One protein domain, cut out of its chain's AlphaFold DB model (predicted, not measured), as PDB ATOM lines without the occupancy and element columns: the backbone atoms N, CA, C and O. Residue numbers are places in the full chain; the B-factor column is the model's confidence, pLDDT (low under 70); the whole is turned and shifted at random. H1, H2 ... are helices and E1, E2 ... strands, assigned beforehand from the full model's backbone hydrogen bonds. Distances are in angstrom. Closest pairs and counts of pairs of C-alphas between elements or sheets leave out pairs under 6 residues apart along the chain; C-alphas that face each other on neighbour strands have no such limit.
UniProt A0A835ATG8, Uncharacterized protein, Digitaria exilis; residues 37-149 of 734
ATOM      1  N   THR A  37      17.044  -2.516  24.769       64.94
ATOM      2  CA  THR A  37      17.643  -1.933  25.983       64.94
ATOM      3  C   THR A  37      16.748  -2.244  27.186       64.94
ATOM      4  O   THR A  37      15.571  -1.886  27.186       64.94
ATOM      5  N   TYR A  38      17.280  -2.944  28.193       74.88
ATOM      6  CA  TYR A  38      16.510  -3.387  29.373       74.88
ATOM      7  C   TYR A  38      16.652  -2.461  30.590       74.88
ATOM      8  O   TYR A  38      15.778  -2.444  31.452       74.88
ATOM      9  N   LEU A  39      17.746  -1.704  30.650       81.50
ATOM     10  CA  LEU A  39      18.011  -0.617  31.589       81.50
ATOM     11  C   LEU A  39      18.575   0.553  30.768       81.50
ATOM     12  O   LEU A  39      19.194   0.323  29.725       81.50
ATOM     13  N   ASP A  40      18.358   1.788  31.214       77.06
ATOM     14  CA  ASP A  40      18.855   2.976  30.514       77.06
ATOM     15  C   ASP A  40      20.359   3.189  30.750       77.06
ATOM     16  O   ASP A  40      20.840   3.089  31.878       77.06
ATOM     17  N   GLY A  41      21.090   3.535  29.686       81.12
ATOM     18  CA  GLY A  41      22.525   3.846  29.721       81.12
ATOM     19  C   GLY A  41      23.397   2.866  28.927       81.12
ATOM     20  O   GLY A  41      23.061   1.698  28.748       81.12
ATOM     21  N   HIS A  42      24.549   3.343  28.444       83.38
ATOM     22  CA  HIS A  42      25.443   2.565  27.570       83.38
ATOM     23  C   HIS A  42      26.022   1.302  28.239       83.38
ATOM     24  O   HIS A  42      26.239   0.306  27.550       83.38
ATOM     25  N   MET A  43      26.172   1.314  29.571       87.81
ATOM     26  CA  MET A  43      26.581   0.165  30.396       87.81
ATOM     27  C   MET A  43      25.661  -1.059  30.243       87.81
ATOM     28  O   MET A  43      26.086  -2.186  30.480       87.81
ATOM     29  N   TYR A  44      24.406  -0.850  29.833       89.56
ATOM     30  CA  TYR A  44      23.378  -1.889  29.736       89.56
ATOM     31  C   TYR A  44      23.030  -2.249  28.283       89.56
ATOM     32  O   TYR A  44      21.913  -2.671  27.967       89.56
ATOM     33  N   GLY A  45      24.005  -2.097  27.380       87.81
ATOM     34  CA  GLY A  45      23.885  -2.483  25.976       87.81
ATOM     35  C   GLY A  45      23.840  -4.006  25.745       87.81
ATOM     36  O   GLY A  45      23.955  -4.800  26.679       87.81
ATOM     37  N   PRO A  46      23.706  -4.466  24.486       88.25
ATOM     38  CA  PRO A  46      23.618  -5.897  24.171       88.25
ATOM     39  C   PRO A  46      24.867  -6.725  24.537       88.25
ATOM     40  O   PRO A  46      24.772  -7.933  24.732       88.25
ATOM     41  N   TYR A  47      26.041  -6.103  24.651       91.19
ATOM     42  CA  TYR A  47      27.248  -6.717  25.213       91.19
ATOM     43  C   TYR A  47      27.994  -5.672  26.041       91.19
ATOM     44  O   TYR A  47      28.206  -4.562  25.549       91.19
ATOM     45  N   SER A  48      28.393  -6.016  27.266       93.44
ATOM     46  CA  SER A  48      29.142  -5.107  28.141       93.44
ATOM     47  C   SER A  48      30.049  -5.873  29.106       93.44
ATOM     48  O   SER A  48      29.671  -6.922  29.628       93.44
ATOM     49  N   PHE A  49      31.233  -5.329  29.363       95.06
ATOM     50  CA  PHE A  49      32.082  -5.680  30.494       95.06
ATOM     51  C   PHE A  49      31.973  -4.552  31.524       95.06
ATOM     52  O   PHE A  49      32.184  -3.388  31.186       95.06
ATOM     53  N   ILE A  50      31.627  -4.891  32.760       95.56
ATOM     54  CA  ILE A  50      31.441  -3.952  33.864       95.56
ATOM     55  C   ILE A  50      32.516  -4.267  34.904       95.56
ATOM     56  O   ILE A  50      32.498  -5.323  35.542       95.56
ATOM     57  N   HIS A  51      33.474  -3.359  35.046       94.00
ATOM     58  CA  HIS A  51      34.526  -3.469  36.039       94.00
ATOM     59  C   HIS A  51      33.944  -3.301  37.443       94.00
ATOM     60  O   HIS A  51      33.263  -2.318  37.719       94.00
ATOM     61  N   VAL A  52      34.220  -4.253  38.332       91.38
ATOM     62  CA  VAL A  52      33.899  -4.148  39.759       91.38
ATOM     63  C   VAL A  52      35.202  -3.953  40.533       91.38
ATOM     64  O   VAL A  52      36.034  -4.859  40.584       91.38
ATOM     65  N   GLU A  53      35.392  -2.760  41.099       80.00
ATOM     66  CA  GLU A  53      36.475  -2.442  42.044       80.00
ATOM     67  C   GLU A  53      36.162  -2.994  43.457       80.00
ATOM     68  O   GLU A  53      35.071  -3.509  43.699       80.00
ATOM     69  N   ASP A  54      37.113  -2.918  44.396       69.88
ATOM     70  CA  ASP A  54      37.028  -3.367  45.808       69.88
ATOM     71  C   ASP A  54      36.736  -4.864  46.064       69.88
ATOM     72  O   ASP A  54      36.900  -5.350  47.186       69.88
ATOM     73  N   GLY A  55      36.319  -5.621  45.048       64.06
ATOM     74  CA  GLY A  55      36.004  -7.040  45.152       64.06
ATOM     75  C   GLY A  55      37.243  -7.913  45.349       64.06
ATOM     76  O   GLY A  55      38.034  -8.099  44.426       64.06
ATOM     77  N   TYR A  56      37.386  -8.489  46.544       68.75
ATOM     78  CA  TYR A  56      38.438  -9.447  46.884       68.75
ATOM     79  C   TYR A  56      37.895 -10.887  46.883       68.75
ATOM     80  O   TYR A  56      36.767 -11.140  47.311       68.75
ATOM     81  N   GLU A  57      38.697 -11.842  46.404       74.31
ATOM     82  CA  GLU A  57      38.318 -13.260  46.393       74.31
ATOM     83  C   GLU A  57      38.510 -13.912  47.772       74.31
ATOM     84  O   GLU A  57      39.624 -14.053  48.278       74.31
ATOM     85  N   GLU A  58      37.410 -14.368  48.370       75.69
ATOM     86  CA  GLU A  58      37.405 -15.169  49.592       75.69
ATOM     87  C   GLU A  58      37.394 -16.664  49.256       75.69
ATOM     88  O   GLU A  58      36.432 -17.171  48.678       75.69
ATOM     89  N   ASN A  59      38.435 -17.389  49.669       74.69
ATOM     90  CA  ASN A  59      38.493 -18.847  49.544       74.69
ATOM     91  C   ASN A  59      37.674 -19.534  50.648       74.69
ATOM     92  O   ASN A  59      37.935 -19.349  51.838       74.69
ATOM     93  N   ILE A  60      36.715 -20.374  50.255       67.69
ATOM     94  CA  ILE A  60      35.852 -21.168  51.137       67.69
ATOM     95  C   ILE A  60      35.992 -22.646  50.766       67.69
ATOM     96  O   ILE A  60      35.310 -23.169  49.884       67.69
ATOM     97  N   GLY A  61      36.896 -23.338  51.463       75.25
ATOM     98  CA  GLY A  61      37.160 -24.760  51.243       75.25
ATOM     99  C   GLY A  61      37.759 -25.026  49.861       75.25
ATOM    100  O   GLY A  61      38.958 -24.855  49.673       75.25
ATOM    101  N   GLN A  62      36.927 -25.468  48.914       71.44
ATOM    102  CA  GLN A  62      37.326 -25.854  47.552       71.44
ATOM    103  C   GLN A  62      36.894 -24.859  46.454       71.44
ATOM    104  O   GLN A  62      37.070 -25.153  45.274       71.44
ATOM    105  N   GLY A  63      36.339 -23.693  46.804       72.00
ATOM    106  CA  GLY A  63      35.984 -22.648  45.833       72.00
ATOM    107  C   GLY A  63      36.231 -21.238  46.363       72.00
ATOM    108  O   GLY A  63      36.324 -21.042  47.574       72.00
ATOM    109  N   SER A  64      36.317 -20.255  45.465       80.19
ATOM    110  CA  SER A  64      36.381 -18.831  45.811       80.19
ATOM    111  C   SER A  64      35.032 -18.130  45.598       80.19
ATOM    112  O   SER A  64      34.137 -18.643  44.920       80.19
ATOM    113  N   ARG A  65      34.862 -16.952  46.211       83.88
ATOM    114  CA  ARG A  65      33.738 -16.036  45.965       83.88
ATOM    115  C   ARG A  65      34.205 -14.583  45.967       83.88
ATOM    116  O   ARG A  65      35.093 -14.235  46.736       83.88
ATOM    117  N   ASN A  66      33.522 -13.729  45.214       87.38
ATOM    118  CA  ASN A  66      33.613 -12.276  45.341       87.38
ATOM    119  C   ASN A  66      32.234 -11.741  45.767       87.38
ATOM    120  O   ASN A  66      31.258 -11.855  45.025       87.38
ATOM    121  N   ILE A  67      32.130 -11.215  46.993       83.62
ATOM    122  CA  ILE A  67      30.852 -10.723  47.539       83.62
ATOM    123  C   ILE A  67      30.434  -9.398  46.880       83.62
ATOM    124  O   ILE A  67      29.247  -9.198  46.637       83.62
ATOM    125  N   VAL A  68      31.388  -8.545  46.495       87.00
ATOM    126  CA  VAL A  68      31.094  -7.256  45.847       87.00
ATOM    127  C   VAL A  68      30.515  -7.475  44.444       87.00
ATOM    128  O   VAL A  68      29.496  -6.882  44.099       87.00
ATOM    129  N   GLU A  69      31.084  -8.398  43.660       90.12
ATOM    130  CA  GLU A  69      30.502  -8.821  42.373       90.12
ATOM    131  C   GLU A  69      29.104  -9.440  42.542       90.12
ATOM    132  O   GLU A  69      28.215  -9.180  41.729       90.12
ATOM    133  N   ALA A  70      28.878 -10.223  43.603       89.31
ATOM    134  CA  ALA A  70      27.575 -10.823  43.887       89.31
ATOM    135  C   ALA A  70      26.506  -9.774  44.254       89.31
ATOM    136  O   ALA A  70      25.376  -9.869  43.775       89.31
ATOM    137  N   ASP A  71      26.856  -8.752  45.042       88.31
ATOM    138  CA  ASP A  71      25.948  -7.655  45.399       88.31
ATOM    139  C   ASP A  71      25.666  -6.724  44.204       88.31
ATOM    140  O   ASP A  71      24.525  -6.289  44.014       88.31
ATOM    141  N   VAL A  72      26.656  -6.478  43.335       90.62
ATOM    142  CA  VAL A  72      26.457  -5.778  42.049       90.62
ATOM    143  C   VAL A  72      25.519  -6.581  41.140       90.62
ATOM    144  O   VAL A  72      24.552  -6.023  40.616       90.62
ATOM    145  N   ALA A  73      25.722  -7.897  41.005       92.00
ATOM    146  CA  ALA A  73      24.822  -8.769  40.249       92.00
ATOM    147  C   ALA A  73      23.392  -8.753  40.818       92.00
ATOM    148  O   ALA A  73      22.427  -8.636  40.059       92.00
ATOM    149  N   ALA A  74      23.241  -8.816  42.144       89.12
ATOM    150  CA  ALA A  74      21.945  -8.750  42.812       89.12
ATOM    151  C   ALA A  74      21.238  -7.401  42.582       89.12
ATOM    152  O   ALA A  74      20.032  -7.386  42.331       89.12
ATOM    153  N   ASN A  75      21.969  -6.280  42.594       91.69
ATOM    154  CA  ASN A  75      21.428  -4.947  42.303       91.69
ATOM    155  C   ASN A  75      20.915  -4.840  40.856       91.69
ATOM    156  O   ASN A  75      19.789  -4.396  40.626       91.69
ATOM    157  N   ILE A  76      21.702  -5.325  39.888       89.75
ATOM    158  CA  ILE A  76      21.319  -5.366  38.469       89.75
ATOM    159  C   ILE A  76      20.076  -6.248  38.269       89.75
ATOM    160  O   ILE A  76      19.134  -5.839  37.591       89.75
ATOM    161  N   VAL A  77      20.028  -7.433  38.889       88.25
ATOM    162  CA  VAL A  77      18.865  -8.336  38.821       88.25
ATOM    163  C   VAL A  77      17.629  -7.724  39.492       88.25
ATOM    164  O   VAL A  77      16.528  -7.874  38.964       88.25
ATOM    165  N   ALA A  78      17.785  -6.987  40.595       83.81
ATOM    166  CA  ALA A  78      16.688  -6.267  41.239       83.81
ATOM    167  C   ALA A  78      16.131  -5.148  40.342       83.81
ATOM    168  O   ALA A  78      14.922  -5.091  40.132       83.81
ATOM    169  N   ARG A  79      16.991  -4.322  39.729       84.88
ATOM    170  CA  ARG A  79      16.579  -3.280  38.766       84.88
ATOM    171  C   ARG A  79      15.909  -3.863  37.525       84.88
ATOM    172  O   ARG A  79      14.887  -3.347  37.076       84.88
ATOM    173  N   LEU A  80      16.437  -4.969  36.996       82.75
ATOM    174  CA  LEU A  80      15.777  -5.724  35.931       82.75
ATOM    175  C   LEU A  80      14.393  -6.208  36.377       82.75
ATOM    176  O   LEU A  80      13.442  -6.066  35.615       82.75
ATOM    177  N   ALA A  81      14.250  -6.733  37.598       73.56
ATOM    178  CA  ALA A  81      12.961  -7.166  38.132       73.56
ATOM    179  C   ALA A  81      11.971  -5.999  38.298       73.56
ATOM    180  O   ALA A  81      10.812  -6.143  37.915       73.56
ATOM    181  N   GLU A  82      12.412  -4.832  38.779       68.94
ATOM    182  CA  GLU A  82      11.592  -3.615  38.862       68.94
ATOM    183  C   GLU A  82      11.060  -3.209  37.479       68.94
ATOM    184  O   GLU A  82       9.843  -3.104  37.291       68.94
ATOM    185  N   VAL A  83      11.933  -3.102  36.469       61.81
ATOM    186  CA  VAL A  83      11.518  -2.833  35.079       61.81
ATOM    187  C   VAL A  83      10.585  -3.931  34.550       61.81
ATOM    188  O   VAL A  83       9.601  -3.625  33.882       61.81
ATOM    189  N   HIS A  84      10.810  -5.195  34.908       52.97
ATOM    190  CA  HIS A  84      10.004  -6.360  34.511       52.97
ATOM    191  C   HIS A  84       8.647  -6.477  35.247       52.97
ATOM    192  O   HIS A  84       7.785  -7.256  34.832       52.97
ATOM    193  N   THR A  85       8.411  -5.686  36.304       46.69
ATOM    194  CA  THR A  85       7.055  -5.465  36.856       46.69
ATOM    195  C   THR A  85       6.269  -4.395  36.090       46.69
ATOM    196  O   THR A  85       5.040  -4.438  36.083       46.69
ATOM    197  N   CYS A  86       6.950  -3.483  35.385       39.41
ATOM    198  CA  CYS A  86       6.323  -2.502  34.488       39.41
ATOM    199  C   CYS A  86       6.154  -3.054  33.056       39.41
ATOM    200  O   CYS A  86       5.115  -2.867  32.421       39.41
ATOM    201  N   LEU A  87       7.156  -3.785  32.560       40.22
ATOM    202  CA  LEU A  87       7.157  -4.495  31.286       40.22
ATOM    203  C   LEU A  87       6.874  -5.985  31.521       40.22
ATOM    204  O   LEU A  87       7.775  -6.744  31.873       40.22
ATOM    205  N   ASN A  88       5.616  -6.388  31.300       42.25
ATOM    206  CA  ASN A  88       5.115  -7.766  31.417       42.25
ATOM    207  C   ASN A  88       6.131  -8.847  30.985       42.25
ATOM    208  O   ASN A  88       6.796  -8.700  29.960       42.25
ATOM    209  N   ASN A  89       6.133  -9.976  31.707       41.66
ATOM    210  CA  ASN A  89       7.132 -11.064  31.715       41.66
ATOM    211  C   ASN A  89       7.324 -11.873  30.393       41.66
ATOM    212  O   ASN A  89       7.343 -13.105  30.398       41.66
ATOM    213  N   TYR A  90       7.459 -11.213  29.240       41.66
ATOM    214  CA  TYR A  90       7.421 -11.835  27.906       41.66
ATOM    215  C   TYR A  90       8.719 -11.746  27.090       41.66
ATOM    216  O   TYR A  90       8.798 -12.362  26.027       41.66
ATOM    217  N   PHE A  91       9.750 -11.046  27.578       42.06
ATOM    218  CA  PHE A  91      10.940 -10.697  26.783       42.06
ATOM    219  C   PHE A  91      12.269 -11.297  27.272       42.06
ATOM    220  O   PHE A  91      13.338 -10.724  27.044       42.06
ATOM    221  N   PHE A  92      12.227 -12.514  27.829       40.50
ATOM    222  CA  PHE A  92      13.412 -13.377  27.940       40.50
ATOM    223  C   PHE A  92      13.838 -13.911  26.559       40.50
ATOM    224  O   PHE A  92      13.633 -15.074  26.193       40.50
ATOM    225  N   HIS A  93      14.436 -13.032  25.763       49.50
ATOM    226  CA  HIS A  93      15.272 -13.377  24.615       49.50
ATOM    227  C   HIS A  93      16.729 -13.064  24.983       49.50
ATOM    228  O   HIS A  93      16.990 -12.199  25.817       49.50
ATOM    229  N   ARG A  94      17.687 -13.834  24.451       54.41
ATOM    230  CA  ARG A  94      19.100 -13.797  24.883       54.41
ATOM    231  C   ARG A  94      19.850 -12.647  24.200       54.41
ATOM    232  O   ARG A  94      20.760 -12.877  23.406       54.41
ATOM    233  N   ASN A  95      19.398 -11.428  24.480       72.06
ATOM    234  CA  ASN A  95      19.721 -10.233  23.703       72.06
ATOM    235  C   ASN A  95      20.772  -9.337  24.375       72.06
ATOM    236  O   ASN A  95      21.371  -8.521  23.686       72.06
ATOM    237  N   CYS A  96      21.020  -9.508  25.676       83.56
ATOM    238  CA  CYS A  96      22.068  -8.820  26.427       83.56
ATOM    239  C   CYS A  96      22.997  -9.822  27.129       83.56
ATOM    240  O   CYS A  96      22.548 -10.877  27.589       83.56
ATOM    241  N   MET A  97      24.286  -9.491  27.225       88.06
ATOM    242  CA  MET A  97      25.268 -10.219  28.030       88.06
ATOM    243  C   MET A  97      26.188  -9.223  28.741       88.06
ATOM    244  O   MET A  97      26.968  -8.529  28.090       88.06
ATOM    245  N   TRP A  98      26.089  -9.174  30.068       92.06
ATOM    246  CA  TRP A  98      26.909  -8.320  30.925       92.06
ATOM    247  C   TRP A  98      27.846  -9.198  31.750       92.06
ATOM    248  O   TRP A  98      27.399 -10.142  32.402       92.06
ATOM    249  N   ILE A  99      29.143  -8.917  31.672       92.50
ATOM    250  CA  ILE A  99      30.199  -9.629  32.394       92.50
ATOM    251  C   ILE A  99      30.670  -8.711  33.515       92.50
ATOM    252  O   ILE A  99      31.093  -7.594  33.234       92.50
ATOM    253  N   LEU A 100      30.593  -9.173  34.761       93.25
ATOM    254  CA  LEU A 100      31.183  -8.484  35.911       93.25
ATOM    255  C   LEU A 100      32.601  -9.021  36.146       93.25
ATOM    256  O   LEU A 100      32.838 -10.208  35.911       93.25
ATOM    257  N   GLY A 101      33.524  -8.181  36.615       90.31
ATOM    258  CA  GLY A 101      34.830  -8.663  37.072       90.31
ATOM    259  C   GLY A 101      35.858  -7.586  37.416       90.31
ATOM    260  O   GLY A 101      35.775  -6.434  36.980       90.31
ATOM    261  N   HIS A 102      36.886  -7.972  38.167       90.19
ATOM    262  CA  HIS A 102      38.036  -7.116  38.464       90.19
ATOM    263  C   HIS A 102      39.039  -7.088  37.287       90.19
ATOM    264  O   HIS A 102      39.647  -8.107  36.948       90.19
ATOM    265  N   GLU A 103      39.226  -5.922  36.646       89.44
ATOM    266  CA  GLU A 103      40.004  -5.793  35.400       89.44
ATOM    267  C   GLU A 103      41.447  -6.284  35.559       89.44
ATOM    268  O   GLU A 103      41.928  -7.098  34.767       89.44
ATOM    269  N   THR A 104      42.150  -5.791  36.581       86.75
ATOM    270  CA  THR A 104      43.592  -6.032  36.714       86.75
ATOM    271  C   THR A 104      43.896  -7.506  36.979       86.75
ATOM    272  O   THR A 104      44.868  -8.017  36.429       86.75
ATOM    273  N   THR A 105      43.032  -8.222  37.710       85.62
ATOM    274  CA  THR A 105      43.124  -9.681  37.900       85.62
ATOM    275  C   THR A 105      42.964 -10.418  36.568       85.62
ATOM    276  O   THR A 105      43.787 -11.258  36.210       85.62
ATOM    277  N   LEU A 106      41.947 -10.064  35.776       86.00
ATOM    278  CA  LEU A 106      41.655 -10.725  34.497       86.00
ATOM    279  C   LEU A 106      42.681 -10.398  33.390       86.00
ATOM    280  O   LEU A 106      42.778 -11.134  32.404       86.00
ATOM    281  N   LEU A 107      43.489  -9.346  33.568       87.25
ATOM    282  CA  LEU A 107      44.617  -8.982  32.701       87.25
ATOM    283  C   LEU A 107      45.979  -9.586  33.100       87.25
ATOM    284  O   LEU A 107      46.895  -9.546  32.276       87.25
ATOM    285  N   GLN A 108      46.149 -10.138  34.309       75.94
ATOM    286  CA  GLN A 108      47.472 -10.522  34.851       75.94
ATOM    287  C   GLN A 108      48.207 -11.637  34.079       75.94
ATOM    288  O   GLN A 108      49.424 -11.783  34.211       75.94
ATOM    289  N   HIS A 109      47.516 -12.394  33.222       72.94
ATOM    290  CA  HIS A 109      48.097 -13.466  32.405       72.94
ATOM    291  C   HIS A 109      47.566 -13.430  30.964       72.94
ATOM    292  O   HIS A 109      46.487 -12.907  30.717       72.94
ATOM    293  N   LYS A 110      48.282 -14.033  29.997       74.12
ATOM    294  CA  LYS A 110      47.895 -14.095  28.561       74.12
ATOM    295  C   LYS A 110      46.740 -15.079  28.270       74.12
ATOM    296  O   LYS A 110      46.805 -15.872  27.334       74.12
ATOM    297  N   THR A 111      45.698 -15.055  29.093       85.50
ATOM    298  CA  THR A 111      44.494 -15.890  28.984       85.50
ATOM    299  C   THR A 111      43.498 -15.316  27.974       85.50
ATOM    300  O   THR A 111      43.582 -14.143  27.601       85.50
ATOM    301  N   THR A 112      42.493 -16.106  27.588       89.62
ATOM    302  CA  THR A 112      41.326 -15.615  26.836       89.62
ATOM    303  C   THR A 112      40.587 -14.491  27.571       89.62
ATOM    304  O   THR A 112      40.135 -13.552  26.921       89.62
ATOM    305  N   TRP A 113      40.549 -14.490  28.912       89.94
ATOM    306  CA  TRP A 113      40.018 -13.361  29.693       89.94
ATOM    307  C   TRP A 113      40.765 -12.053  29.405       89.94
ATOM    308  O   TRP A 113      40.129 -11.032  29.157       89.94
ATOM    309  N   SER A 114      42.098 -12.090  29.312       91.38
ATOM    310  CA  SER A 114      42.890 -10.897  28.978       91.38
ATOM    311  C   SER A 114      42.659 -10.372  27.556       91.38
ATOM    312  O   SER A 114      42.920  -9.198  27.290       91.38
ATOM    313  N   ARG A 115      42.179 -11.224  26.636       92.25
ATOM    314  CA  ARG A 115      41.755 -10.830  25.282       92.25
ATOM    315  C   ARG A 115      40.334 -10.281  25.290       92.25
ATOM    316  O   ARG A 115      40.105  -9.243  24.688       92.25
ATOM    317  N   LEU A 116      39.425 -10.914  26.030       93.38
ATOM    318  CA  LEU A 116      38.039 -10.478  26.213       93.38
ATOM    319  C   LEU A 116      37.962  -9.074  26.831       93.38
ATOM    320  O   LEU A 116      37.221  -8.233  26.334       93.38
ATOM    321  N   VAL A 117      38.756  -8.789  27.868       92.75
ATOM    322  CA  VAL A 117      38.821  -7.451  28.490       92.75
ATOM    323  C   VAL A 117      39.338  -6.395  27.503       92.75
ATOM    324  O   VAL A 117      38.834  -5.274  27.487       92.75
ATOM    325  N   LYS A 118      40.311  -6.746  26.650       93.50
ATOM    326  CA  LYS A 118      40.843  -5.838  25.620       93.50
ATOM    327  C   LYS A 118      39.836  -5.593  24.507       93.50
ATOM    328  O   LYS A 118      39.524  -4.442  24.252       93.50
ATOM    329  N   ASP A 119      39.239  -6.643  23.952       94.94
ATOM    330  CA  ASP A 119      38.159  -6.529  22.967       94.94
ATOM    331  C   ASP A 119      36.970  -5.711  23.511       94.94
ATOM    332  O   ASP A 119      36.434  -4.864  22.801       94.94
ATOM    333  N   ALA A 120      36.596  -5.871  24.785       94.31
ATOM    334  CA  ALA A 120      35.573  -5.030  25.404       94.31
ATOM    335  C   ALA A 120      35.972  -3.541  25.433       94.31
ATOM    336  O   ALA A 120      35.124  -2.689  25.164       94.31
ATOM    337  N   LYS A 121      37.245  -3.212  25.699       94.88
ATOM    338  CA  LYS A 121      37.769  -1.834  25.632       94.88
ATOM    339  C   LYS A 121      37.849  -1.308  24.196       94.88
ATOM    340  O   LYS A 121      37.321  -0.232  23.923       94.88
ATOM    341  N   ASP A 122      38.411  -2.085  23.274       95.94
ATOM    342  CA  ASP A 122      38.553  -1.747  21.851       95.94
ATOM    343  C   ASP A 122      37.187  -1.519  21.178       95.94
ATOM    344  O   ASP A 122      37.049  -0.682  20.285       95.94
ATOM    345  N   ARG A 123      36.142  -2.224  21.637       95.06
ATOM    346  CA  ARG A 123      34.746  -2.058  21.196       95.06
ATOM    347  C   ARG A 123      33.936  -1.029  21.989       95.06
ATOM    348  O   ARG A 123      32.728  -0.955  21.779       95.06
ATOM    349  N   GLN A 124      34.554  -0.265  22.895       94.31
ATOM    350  CA  GLN A 124      33.876   0.723  23.756       94.31
ATOM    351  C   GLN A 124      32.687   0.133  24.546       94.31
ATOM    352  O   GLN A 124      31.686   0.794  24.808       94.31
ATOM    353  N   CYS A 125      32.806  -1.143  24.912       94.19
ATOM    354  CA  CYS A 125      31.834  -1.923  25.676       94.19
ATOM    355  C   CYS A 125      32.329  -2.210  27.108       94.19
ATOM    356  O   CYS A 125      31.801  -3.108  27.761       94.19
ATOM    357  N   PHE A 126      33.359  -1.500  27.574       95.88
ATOM    358  CA  PHE A 126      33.934  -1.595  28.916       95.88
ATOM    359  C   PHE A 126      33.523  -0.367  29.740       95.88
ATOM    360  O   PHE A 126      33.694   0.759  29.272       95.88
ATOM    361  N   PHE A 127      33.016  -0.585  30.952       95.56
ATOM    362  CA  PHE A 127      32.458   0.440  31.847       95.56
ATOM    363  C   PHE A 127      32.879   0.181  33.297       95.56
ATOM    364  O   PHE A 127      33.182  -0.964  33.632       95.56
ATOM    365  N   ASP A 128      32.846   1.192  34.167       92.88
ATOM    366  CA  ASP A 128      33.058   1.008  35.608       92.88
ATOM    367  C   ASP A 128      31.718   0.862  36.345       92.88
ATOM    368  O   ASP A 128      30.783   1.621  36.096       92.88
ATOM    369  N   ALA A 129      31.592  -0.087  37.275       92.12
ATOM    370  CA  ALA A 129      30.403  -0.205  38.118       92.12
ATOM    371  C   ALA A 129      30.161   1.062  38.957       92.12
ATOM    372  O   ALA A 129      29.010   1.393  39.237       92.12
ATOM    373  N   ARG A 130      31.214   1.803  39.330       89.88
ATOM    374  CA  ARG A 130      31.105   3.058  40.085       89.88
ATOM    375  C   ARG A 130      30.483   4.208  39.279       89.88
ATOM    376  O   ARG A 130      29.989   5.149  39.899       89.88
ATOM    377  N   ASP A 131      30.433   4.123  37.944       90.38
ATOM    378  CA  ASP A 131      29.748   5.115  37.095       90.38
ATOM    379  C   ASP A 131      28.219   5.099  37.297       90.38
ATOM    380  O   ASP A 131      27.551   6.120  37.109       90.38
ATOM    381  N   ASP A 132      27.641   3.961  37.705       91.19
ATOM    382  CA  ASP A 132      26.224   3.869  38.063       91.19
ATOM    383  C   ASP A 132      26.035   4.017  39.582       91.19
ATOM    384  O   ASP A 132      26.451   3.184  40.387       91.19
ATOM    385  N   TYR A 133      25.328   5.077  39.979       88.25
ATOM    386  CA  TYR A 133      25.081   5.429  41.379       88.25
ATOM    387  C   TYR A 133      24.418   4.316  42.220       88.25
ATOM    388  O   TYR A 133      24.648   4.254  43.433       88.25
ATOM    389  N   SER A 134      23.595   3.431  41.637       87.06
ATOM    390  CA  SER A 134      22.978   2.332  42.397       87.06
ATOM    391  C   SER A 134      23.928   1.156  42.595       87.06
ATOM    392  O   SER A 134      23.826   0.488  43.627       87.06
ATOM    393  N   LEU A 135      24.837   0.918  41.644       90.94
ATOM    394  CA  LEU A 135      25.886  -0.096  41.751       90.94
ATOM    395  C   LEU A 135      26.988   0.374  42.702       90.94
ATOM    396  O   LEU A 135      27.292  -0.340  43.656       90.94
ATOM    397  N   ALA A 136      27.471   1.610  42.537       89.12
ATOM    398  CA  ALA A 136      28.399   2.263  43.458       89.12
ATOM    399  C   ALA A 136      27.910   2.133  44.910       89.12
ATOM    400  O   ALA A 136      28.611   1.595  45.760       89.12
ATOM    401  N   ARG A 137      26.652   2.514  45.181       87.19
ATOM    402  CA  ARG A 137      26.033   2.396  46.513       87.19
ATOM    403  C   ARG A 137      25.922   0.950  47.025       87.19
ATOM    404  O   ARG A 137      25.909   0.750  48.240       87.19
ATOM    405  N   ALA A 138      25.804  -0.044  46.143       87.31
ATOM    406  CA  ALA A 138      25.770  -1.455  46.530       87.31
ATOM    407  C   ALA A 138      27.159  -1.956  46.947       87.31
ATOM    408  O   ALA A 138      27.284  -2.544  48.019       87.31
ATOM    409  N   MET A 139      28.198  -1.647  46.163       88.00
ATOM    410  CA  MET A 139      29.600  -1.953  46.489       88.00
ATOM    411  C   MET A 139      29.990  -1.325  47.834       88.00
ATOM    412  O   MET A 139      30.440  -1.998  48.758       88.00
ATOM    413  N   ASP A 140      29.685  -0.039  47.971       86.62
ATOM    414  CA  ASP A 140      29.894   0.797  49.148       86.62
ATOM    415  C   ASP A 140      29.215   0.217  50.413       86.62
ATOM    416  O   ASP A 140      29.753   0.287  51.522       86.62
ATOM    417  N   GLN A 141      28.046  -0.420  50.260       83.44
ATOM    418  CA  GLN A 141      27.360  -1.123  51.347       83.44
ATOM    419  C   GLN A 141      27.974  -2.500  51.642       83.44
ATOM    420  O   GLN A 141      28.170  -2.829  52.811       83.44
ATOM    421  N   SER A 142      28.332  -3.257  50.605       82.25
ATOM    422  CA  SER A 142      29.004  -4.556  50.703       82.25
ATOM    423  C   SER A 142      30.308  -4.462  51.506       82.25
ATOM    424  O   SER A 142      30.528  -5.213  52.459       82.25
ATOM    425  N   VAL A 143      31.140  -3.455  51.210       78.19
ATOM    426  CA  VAL A 143      32.387  -3.184  51.943       78.19
ATOM    427  C   VAL A 143      32.105  -2.873  53.421       78.19
ATOM    428  O   VAL A 143      32.742  -3.460  54.298       78.19
ATOM    429  N   ARG A 144      31.112  -2.025  53.732       77.06
ATOM    430  CA  ARG A 144      30.722  -1.721  55.126       77.06
ATOM    431  C   ARG A 144      30.239  -2.949  55.897       77.06
ATOM    432  O   ARG A 144      30.623  -3.127  57.057       77.06
ATOM    433  N   ASP A 145      29.414  -3.788  55.279       73.88
ATOM    434  CA  ASP A 145      28.816  -4.955  55.935       73.88
ATOM    435  C   ASP A 145      29.812  -6.117  56.107       73.88
ATOM    436  O   ASP A 145      29.651  -6.923  57.027       73.88
ATOM    437  N   ASN A 146      30.876  -6.169  55.297       65.12
ATOM    438  CA  ASN A 146      32.007  -7.080  55.494       65.12
ATOM    439  C   ASN A 146      32.978  -6.570  56.577       65.12
ATOM    440  O   ASN A 146      33.317  -7.327  57.487       65.12
ATOM    441  N   VAL A 147      33.338  -5.277  56.577       60.31
ATOM    442  CA  VAL A 147      34.154  -4.649  57.646       60.31
ATOM    443  C   VAL A 147      33.487  -4.761  59.028       60.31
ATOM    444  O   VAL A 147      34.167  -4.854  60.048       60.31
ATOM    445  N   SER A 148      32.153  -4.814  59.074       48.84
ATOM    446  CA  SER A 148      31.372  -4.914  60.317       48.84
ATOM    447  C   SER A 148      31.280  -6.328  60.920       48.84
ATOM    448  O   SER A 148      30.570  -6.513  61.911       48.84
ATOM    449  N   ARG A 149      31.965  -7.339  60.362       44.84
ATOM    450  CA  ARG A 149      31.952  -8.726  60.866       44.84
ATOM    451  C   ARG A 149      33.228  -9.059  61.654       44.84
ATOM    452  O   ARG A 149      34.277  -9.267  61.046       44.84
TER     453      ARG A 149
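This is residues 37 to 149 of the 734 residues of an uncharacterized protein of Digitaria exilis (UniProt A0A835ATG8). A small wall of three parallel strands, E4, E1 and E5, has H3 packed across one face; away from H3, the long helix H1 grazes this sheet, and H4 crosses the first part of H1 steeply. The hairpin E2 and E3 lies out at the start of H1, and short H2 sits beside H3. The printed part has 113 residues, with five named strands and four named helices in the order E1 E2 E3 H1 E4 H2 H3 E5 H4, of the mixed class. It is compact, with a radius of gyration of the C-alphas of 15.1 A and spans of 40 by 37 by 28 A.

Look first at E1, residues 47 to 51, the inner strand between the edge strands E4, residues 97 to 101, and E5, residues 126 to 128. E4 and E1 are parallel at 16 degrees, with N 50 and O 99 2.8 A apart; E1 and E5 are parallel at 38 degrees, with N 51 and O 127 2.8 A apart. Next, E2, residues 57 to 60, and E3, residues 63 to 66, form an antiparallel hairpin, with N 58 and O 65 2.8 A apart. H1, residues 67 to 86, only grazes the three-stranded sheet with residues 68 to 76. H2, residues 103 to 107, touches H3, residues 112 to 122; their closest C-alphas, Leu 107 and Ser 114, are 4.5 A apart. H3 is on the sheet at a height of 9.9 A, over E4 and E1, and runs across the strands, at 75 degrees to E1 on the local plane; it is only just not over E5, on which 2 of its C-alphas fall. E4, H2, H3 and E5 make a split strand-helix-strand unit, two parallel strands with another between them, with a right-handed crossover. H4, residues 133 to 147, touches H1 at residues 67 to 76 alone, at a steep tilt of 40 degrees, opposite ways; the closest C-alphas, Val 68 and Met 139, are 5.5 A apart. H3 and H4 are apart. Every O i to N i+4 pair is within hydrogen-bond range in H1, H2 and H4, and 6 of 7 are in H3.

Find C-alpha 47 at (27.248, -6.717, 25.213), where E1 begins and runs 13.4 A. From C-alpha 67 at (30.852, -10.723, 47.539), H1 runs 29.0 A; E4 then spans 13.3 A and H3 15.0 A. H4 runs 21.2 A to C-alpha 147 at (34.154, -4.649, 57.646).

The C-alphas farthest apart, Cys 86 and Lys 110, are 43.6 A apart. The printed part has no cut and no long link. Look for pLDDT under 70 at residue 37, residues 54 to 56, residue 60, residues 82 to 94 and residues 146 to 149.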